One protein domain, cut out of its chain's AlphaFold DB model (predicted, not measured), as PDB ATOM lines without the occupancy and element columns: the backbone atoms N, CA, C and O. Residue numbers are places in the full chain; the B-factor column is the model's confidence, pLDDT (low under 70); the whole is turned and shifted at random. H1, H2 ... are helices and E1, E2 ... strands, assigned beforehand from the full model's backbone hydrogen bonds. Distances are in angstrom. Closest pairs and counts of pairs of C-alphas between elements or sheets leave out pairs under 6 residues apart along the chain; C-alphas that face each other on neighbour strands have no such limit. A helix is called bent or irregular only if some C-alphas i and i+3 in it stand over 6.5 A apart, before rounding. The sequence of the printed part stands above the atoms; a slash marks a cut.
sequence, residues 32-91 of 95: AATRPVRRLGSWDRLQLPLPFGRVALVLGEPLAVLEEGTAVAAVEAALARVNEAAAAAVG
ATOM      1  N   ALA A  32     161.566 185.377 186.872       83.19
ATOM      2  CA  ALA A  32     160.882 184.857 185.695       83.19
ATOM      3  C   ALA A  32     160.050 183.628 186.064       83.19
ATOM      4  O   ALA A  32     160.565 182.686 186.665       83.19
ATOM      5  N   ALA A  33     158.782 183.613 185.657       84.19
ATOM      6  CA  ALA A  33     157.894 182.473 185.850       84.19
ATOM      7  C   ALA A  33     157.073 182.202 184.590       84.19
ATOM      8  O   ALA A  33     156.760 183.113 183.823       84.19
ATOM      9  N   THR A  34     156.723 180.934 184.368       81.69
ATOM     10  CA  THR A  34     155.967 180.499 183.187       81.69
ATOM     11  C   THR A  34     154.894 179.477 183.561       81.69
ATOM     12  O   THR A  34     155.122 178.621 184.419       81.69
ATOM     13  N   ARG A  35     153.708 179.552 182.937       78.44
ATOM     14  CA  ARG A  35     152.615 178.582 183.127       78.44
ATOM     15  C   ARG A  35     151.698 178.484 181.889       78.44
ATOM     16  O   ARG A  35     151.250 179.522 181.416       78.44
ATOM     17  N   PRO A  36     151.325 177.279 181.409       79.38
ATOM     18  CA  PRO A  36     151.768 175.976 181.886       79.38
ATOM     19  C   PRO A  36     153.186 175.650 181.402       79.38
ATOM     20  O   PRO A  36     153.603 176.034 180.311       79.38
ATOM     21  N   VAL A  37     153.928 174.933 182.243       81.06
ATOM     22  CA  VAL A  37     155.333 174.586 182.022       81.06
ATOM     23  C   VAL A  37     155.526 173.090 182.243       81.06
ATOM     24  O   VAL A  37     155.055 172.539 183.241       81.06
ATOM     25  N   ARG A  38     156.212 172.410 181.322       72.88
ATOM     26  CA  ARG A  38     156.691 171.041 181.540       72.88
ATOM     27  C   ARG A  38     158.102 171.114 182.096       72.88
ATOM     28  O   ARG A  38     158.998 171.649 181.454       72.88
ATOM     29  N   ARG A  39     158.305 170.571 183.295       74.19
ATOM     30  CA  ARG A  39     159.648 170.344 183.831       74.19
ATOM     31  C   ARG A  39     160.189 169.049 183.248       74.19
ATOM     32  O   ARG A  39     159.574 167.999 183.427       74.19
ATOM     33  N   LEU A  40     161.308 169.132 182.538       69.94
ATOM     34  CA  LEU A  40     162.029 167.944 182.105       69.94
ATOM     35  C   LEU A  40     162.670 167.268 183.321       69.94
ATOM     36  O   LEU A  40     163.146 167.935 184.236       69.94
ATOM     37  N   GLY A  41     162.675 165.934 183.332       60.94
ATOM     38  CA  GLY A  41     163.344 165.125 184.357       60.94
ATOM     39  C   GLY A  41     164.863 165.032 184.177       60.94
ATOM     40  O   GLY A  41     165.494 164.177 184.790       60.94
ATOM     41  N   SER A  42     165.447 165.862 183.310       66.50
ATOM     42  CA  SER A  42     166.889 165.975 183.119       66.50
ATOM     43  C   SER A  42     167.566 166.563 184.359       66.50
ATOM     44  O   SER A  42     166.937 167.206 185.201       66.50
ATOM     45  N   TRP A  43     168.878 166.350 184.460       59.44
ATOM     46  CA  TRP A  43     169.721 166.846 185.552       59.44
ATOM     47  C   TRP A  43     169.624 168.372 185.766       59.44
ATOM     48  O   TRP A  43     169.876 168.849 186.869       59.44
ATOM     49  N   ASP A  44     169.201 169.129 184.749       56.62
ATOM     50  CA  ASP A  44     169.011 170.585 184.784       56.62
ATOM     51  C   ASP A  44     167.584 171.034 185.177       56.62
ATOM     52  O   ASP A  44     167.344 172.225 185.397       56.62
ATOM     53  N   ARG A  45     166.627 170.097 185.299       62.91
ATOM     54  CA  ARG A  45     165.195 170.357 185.541       62.91
ATOM     55  C   ARG A  45     164.642 171.506 184.689       62.91
ATOM     56  O   ARG A  45     163.924 172.375 185.203       62.91
ATOM     57  N   LEU A  46     165.004 171.531 183.405       65.19
ATOM     58  CA  LEU A  46     164.654 172.623 182.507       65.19
ATOM     59  C   LEU A  46     163.133 172.815 182.424       65.19
ATOM     60  O   LEU A  46     162.354 171.865 182.296       65.19
ATOM     61  N   GLN A  47     162.714 174.070 182.542       70.31
ATOM     62  CA  GLN A  47     161.328 174.498 182.440       70.31
ATOM     63  C   GLN A  47     161.011 174.800 180.972       70.31
ATOM     64  O   GLN A  47     161.436 175.826 180.452       70.31
ATOM     65  N   LEU A  48     160.284 173.901 180.307       73.62
ATOM     66  CA  LEU A  48     159.788 174.090 178.945       73.62
ATOM     67  C   LEU A  48     158.388 174.715 178.995       73.62
ATOM     68  O   LEU A  48     157.427 174.008 179.330       73.62
ATOM     69  N   PRO A  49     158.243 176.020 178.704       70.19
ATOM     70  CA  PRO A  49     156.928 176.623 178.577       70.19
ATOM     71  C   PRO A  49     156.192 175.959 177.411       70.19
ATOM     72  O   PRO A  49     156.752 175.760 176.333       70.19
ATOM     73  N   LEU A  50     154.939 175.578 177.638       77.62
ATOM     74  CA  LEU A  50     154.095 175.058 176.569       77.62
ATOM     75  C   LEU A  50     153.618 176.215 175.674       77.62
ATOM     76  O   LEU A  50     153.448 177.336 176.168       77.62
ATOM     77  N   PRO A  51     153.385 175.970 174.370       74.25
ATOM     78  CA  PRO A  51     152.795 176.977 173.494       74.25
ATOM     79  C   PRO A  51     151.464 177.473 174.078       74.25
ATOM     80  O   PRO A  51     150.721 176.699 174.682       74.25
ATOM     81  N   PHE A  52     151.195 178.774 173.918       79.69
ATOM     82  CA  PHE A  52     150.061 179.498 174.523       79.69
ATOM     83  C   PHE A  52     150.116 179.648 176.054       79.69
ATOM     84  O   PHE A  52     149.125 180.016 176.687       79.69
ATOM     85  N   GLY A  53     151.277 179.394 176.663       77.06
ATOM     86  CA  GLY A  53     151.522 179.692 178.067       77.06
ATOM     87  C   GLY A  53     151.756 181.173 178.353       77.06
ATOM     88  O   GLY A  53     152.176 181.952 177.502       77.06
ATOM     89  N   ARG A  54     151.490 181.555 179.597       81.31
ATOM     90  CA  ARG A  54     151.779 182.871 180.162       81.31
ATOM     91  C   ARG A  54     153.204 182.884 180.696       81.31
ATOM     92  O   ARG A  54     153.641 181.929 181.341       81.31
ATOM     93  N   VAL A  55     153.896 183.990 180.466       84.50
ATOM     94  CA  VAL A  55     155.224 184.275 181.013       84.50
ATOM     95  C   VAL A  55     155.136 185.592 181.768       84.50
ATOM     96  O   VAL A  55     154.575 186.554 181.247       84.50
ATOM     97  N   ALA A  56     155.674 185.635 182.981       86.06
ATOM     98  CA  ALA A  56     155.859 186.868 183.729       86.06
ATOM     99  C   ALA A  56     157.347 187.095 183.964       86.06
ATOM    100  O   ALA A  56     158.063 186.191 184.401       86.06
ATOM    101  N   LEU A  57     157.781 188.318 183.680       88.81
ATOM    102  CA  LEU A  57     159.092 188.842 184.021       88.81
ATOM    103  C   LEU A  57     158.877 189.980 185.010       88.81
ATOM    104  O   LEU A  57     158.124 190.910 184.724       88.81
ATOM    105  N   VAL A  58     159.519 189.892 186.167       88.25
ATOM    106  CA  VAL A  58     159.451 190.917 187.207       88.25
ATOM    107  C   VAL A  58     160.847 191.457 187.421       88.25
ATOM    108  O   VAL A  58     161.763 190.709 187.758       88.25
ATOM    109  N   LEU A  59     161.004 192.760 187.220       89.00
ATOM    110  CA  LEU A  59     162.220 193.474 187.574       89.00
ATOM    111  C   LEU A  59     162.057 194.016 188.993       89.00
ATOM    112  O   LEU A  59     161.054 194.656 189.305       89.00
ATOM    113  N   GLY A  60     163.025 193.716 189.850       86.31
ATOM    114  CA  GLY A  60     163.104 194.249 191.200       86.31
ATOM    115  C   GLY A  60     163.695 195.653 191.220       86.31
ATOM    116  O   GLY A  60     164.243 196.140 190.231       86.31
ATOM    117  N   GLU A  61     163.605 196.294 192.378       88.12
ATOM    118  CA  GLU A  61     164.242 197.589 192.591       88.12
ATOM    119  C   GLU A  61     165.776 197.464 192.550       88.12
ATOM    120  O   GLU A  61     166.320 196.442 192.990       88.12
ATOM    121  N   PRO A  62     166.489 198.487 192.042       86.62
ATOM    122  CA  PRO A  62     167.944 198.507 192.068       86.62
ATOM    123  C   PRO A  62     168.465 198.470 193.509       86.62
ATOM    124  O   PRO A  62     168.185 199.355 194.316       86.62
ATOM    125  N   LEU A  63     169.263 197.457 193.827       83.94
ATOM    126  CA  LEU A  63     170.023 197.382 195.066       83.94
ATOM    127  C   LEU A  63     171.265 198.260 194.921       83.94
ATOM    128  O   LEU A  63     172.063 198.071 193.998       83.94
ATOM    129  N   ALA A  64     171.438 199.205 195.846       80.25
ATOM    130  CA  ALA A  64     172.680 199.959 195.965       80.25
ATOM    131  C   ALA A  64     173.870 199.010 196.195       80.25
ATOM    132  O   ALA A  64     173.697 197.866 196.616       80.25
ATOM    133  N   VAL A  65     175.088 199.475 195.924       73.06
ATOM    134  CA  VAL A  65     176.298 198.687 196.193       73.06
ATOM    135  C   VAL A  65     176.426 198.489 197.709       73.06
ATOM    136  O   VAL A  65     176.691 199.436 198.443       73.06
ATOM    137  N   LEU A  66     176.189 197.261 198.174       68.50
ATOM    138  CA  LEU A  66     176.212 196.881 199.589       68.50
ATOM    139  C   LEU A  66     177.588 196.333 199.997       68.50
ATOM    140  O   LEU A  66     178.328 195.793 199.170       68.50
ATOM    141  N   GLU A  67     177.917 196.434 201.286       67.69
ATOM    142  CA  GLU A  67     179.126 195.809 201.829       67.69
ATOM    143  C   GLU A  67     179.061 194.280 201.732       67.69
ATOM    144  O   GLU A  67     178.003 193.669 201.888       67.69
ATOM    145  N   GLU A  68     180.216 193.653 201.499       65.56
ATOM    146  CA  GLU A  68     180.363 192.240 201.120       65.56
ATOM    147  C   GLU A  68     179.655 191.266 202.078       65.56
ATOM    148  O   GLU A  68     179.051 190.294 201.628       65.56
ATOM    149  N   GLY A  69     179.631 191.577 203.380       69.38
ATOM    150  CA  GLY A  69     178.963 190.760 204.399       69.38
ATOM    151  C   GLY A  69     177.428 190.796 204.372       69.38
ATOM    152  O   GLY A  69     176.797 189.880 204.888       69.38
ATOM    153  N   THR A  70     176.812 191.816 203.765       73.06
ATOM    154  CA  THR A  70     175.339 191.962 203.684       73.06
ATOM    155  C   THR A  70     174.805 191.850 202.257       73.06
ATOM    156  O   THR A  70     173.630 191.543 202.051       73.06
ATOM    157  N   ALA A  71     175.673 192.044 201.264       74.88
ATOM    158  CA  ALA A  71     175.308 192.084 199.858       74.88
ATOM    159  C   ALA A  71     174.705 190.768 199.352       74.88
ATOM    160  O   ALA A  71     173.692 190.792 198.661       74.88
ATOM    161  N   VAL A  72     175.287 189.621 199.718       78.38
ATOM    162  CA  VAL A  72     174.797 188.308 199.262       78.38
ATOM    163  C   VAL A  72     173.372 188.057 199.757       78.38
ATOM    164  O   VAL A  72     172.485 187.792 198.949       78.38
ATOM    165  N   ALA A  73     173.125 188.246 201.056       81.44
ATOM    166  CA  ALA A  73     171.803 188.060 201.651       81.44
ATOM    167  C   ALA A  73     170.755 189.021 201.060       81.44
ATOM    168  O   ALA A  73     169.611 188.635 200.823       81.44
ATOM    169  N   ALA A  74     171.138 190.269 200.775       82.56
ATOM    170  CA  ALA A  74     170.242 191.242 200.157       82.56
ATOM    171  C   ALA A  74     169.887 190.885 198.705       82.56
ATOM    172  O   ALA A  74     168.730 191.035 198.304       82.56
ATOM    173  N   VAL A  75     170.851 190.381 197.924       83.12
ATOM    174  CA  VAL A  75     170.590 189.890 196.562       83.12
ATOM    175  C   VAL A  75     169.685 188.659 196.604       83.12
ATOM    176  O   VAL A  75     168.721 188.602 195.845       83.12
ATOM    177  N   GLU A  76     169.932 187.706 197.506       83.88
ATOM    178  CA  GLU A  76     169.083 186.520 197.675       83.88
ATOM    179  C   GLU A  76     167.643 186.901 198.060       83.88
ATOM    180  O   GLU A  76     166.688 186.427 197.442       83.88
ATOM    181  N   ALA A  77     167.467 187.838 198.997       85.56
ATOM    182  CA  ALA A  77     166.151 188.350 199.379       85.56
ATOM    183  C   ALA A  77     165.443 189.087 198.227       85.56
ATOM    184  O   ALA A  77     164.230 188.963 198.044       85.56
ATOM    185  N   ALA A  78     166.176 189.859 197.419       86.62
ATOM    186  CA  ALA A  78     165.611 190.504 196.238       86.62
ATOM    187  C   ALA A  78     165.200 189.483 195.170       86.62
ATOM    188  O   ALA A  78     164.104 189.602 194.624       86.62
ATOM    189  N   LEU A  79     166.025 188.459 194.926       85.56
ATOM    190  CA  LEU A  79     165.722 187.353 194.014       85.56
ATOM    191  C   LEU A  79     164.479 186.571 194.457       85.56
ATOM    192  O   LEU A  79     163.634 186.255 193.621       85.56
ATOM    193  N   ALA A  80     164.331 186.290 195.753       85.69
ATOM    194  CA  ALA A  80     163.139 185.636 196.293       85.69
ATOM    195  C   ALA A  80     161.870 186.456 196.001       85.69
ATOM    196  O   ALA A  80     160.929 185.932 195.403       85.69
ATOM    197  N   ARG A  81     161.887 187.765 196.300       87.88
ATOM    198  CA  ARG A  81     160.742 188.665 196.066       87.88
ATOM    199  C   ARG A  81     160.308 188.710 194.603       87.88
ATOM    200  O   ARG A  81     159.121 188.586 194.306       87.88
ATOM    201  N   VAL A  82     161.250 188.872 193.670       88.12
ATOM    202  CA  VAL A  82     160.910 188.938 192.238       88.12
ATOM    203  C   VAL A  82     160.433 187.592 191.693       88.12
ATOM    204  O   VAL A  82     159.573 187.564 190.813       88.12
ATOM    205  N   ASN A  83     160.936 186.474 192.224       86.31
ATOM    206  CA  ASN A  83     160.474 185.140 191.843       86.31
ATOM    207  C   ASN A  83     159.054 184.860 192.345       86.31
ATOM    208  O   ASN A  83     158.237 184.349 191.579       86.31
ATOM    209  N   GLU A  84     158.734 185.232 193.586       86.44
ATOM    210  CA  GLU A  84     157.375 185.127 194.129       86.44
ATOM    211  C   GLU A  84     156.388 185.990 193.341       86.44
ATOM    212  O   GLU A  84     155.332 185.507 192.928       86.44
ATOM    213  N   ALA A  85     156.755 187.240 193.054       87.06
ATOM    214  CA  ALA A  85     155.935 188.139 192.251       87.06
ATOM    215  C   ALA A  85     155.706 187.593 190.831       87.06
ATOM    216  O   ALA A  85     154.580 187.619 190.325       87.06
ATOM    217  N   ALA A  86     156.746 187.044 190.195       85.38
ATOM    218  CA  ALA A  86     156.617 186.424 188.883       85.38
ATOM    219  C   ALA A  86     155.696 185.194 188.935       85.38
ATOM    220  O   ALA A  86     154.822 185.045 188.078       85.38
ATOM    221  N   ALA A  87     155.842 184.337 189.951       84.31
ATOM    222  CA  ALA A  87     154.995 183.161 190.145       84.31
ATOM    223  C   ALA A  87     153.519 183.546 190.340       84.31
ATOM    224  O   ALA A  87     152.645 182.988 189.666       84.31
ATOM    225  N   ALA A  88     153.246 184.559 191.167       86.50
ATOM    226  CA  ALA A  88     151.906 185.101 191.373       86.50
ATOM    227  C   ALA A  88     151.293 185.635 190.067       86.50
ATOM    228  O   ALA A  88     150.139 185.333 189.757       86.50
ATOM    229  N   ALA A  89     152.072 186.346 189.246       85.88
ATOM    230  CA  ALA A  89     151.608 186.918 187.979       85.88
ATOM    231  C   ALA A  89     151.208 185.866 186.923       85.88
ATOM    232  O   ALA A  89     150.339 186.127 186.083       85.88
ATOM    233  N   VAL A  90     151.794 184.662 186.966       82.81
ATOM    234  CA  VAL A  90     151.377 183.528 186.115       82.81
ATOM    235  C   VAL A  90     150.391 182.577 186.803       82.81
ATOM    236  O   VAL A  90     150.019 181.559 186.214       82.81
ATOM    237  N   GLY A  91     149.955 182.881 188.031       75.12
ATOM    238  CA  GLY A  91     149.066 182.027 188.821       75.12
ATOM    239  C   GLY A  91     149.695 180.680 189.189       75.12
ATOM    240  O   GLY A  91     149.000 179.666 189.266       75.12
TER     241      GLY A  91
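This is residues 32 to 91 of the 95 residues of an uncharacterized protein of Deltaproteobacteria bacterium (UniProt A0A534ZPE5). A sharply bent hairpin of two strands, E1 and the longer E2, has one long helix, H1, folding back and packing on it. The 60 printed residues hold E1, E2 and H1 in that order, with E1 and E2 an antiparallel sheet; the class is mixed, helices and strands. The whole is loose, with a radius of gyration of the C-alphas of 14.5 A, and flat, spanning 42 by 27 by 13 A.

E1, residues 32 to 39, begins at C-alpha 32 (160.882, 184.857, 185.695), bends by 101 degrees at residue 36 and measures 14.7 A. E2, residues 47 to 63, bends by 131 degrees at residue 50 and measures 27.5 A. H1, residues 68 to 89, measures 32.1 A and ends at C-alpha 89 (151.608, 186.918, 187.979); it is irregular, with C-alphas 69 and 72 7.1 A apart.

In the hairpin, N 35 and O 54 are 2.9 A apart and N 38 and O 48 2.8 A, within hydrogen-bond range. The closest C-alphas of E2 and H1 are those of Ala 56 and Ala 86, 5.2 A; of E1 and H1, Ala 33 and Ala 86, 5.1 A. In H1, 16 of 18 O i to N i+4 pairs are within hydrogen-bond range.

The C-alphas farthest apart, Phe 52 and Glu 67, are 43.1 A apart. The printed part has no cut; the link E1 to E2 is short, E2 to H1 tight. Residues 40 to 46 and 66 to 69 have pLDDT under 70.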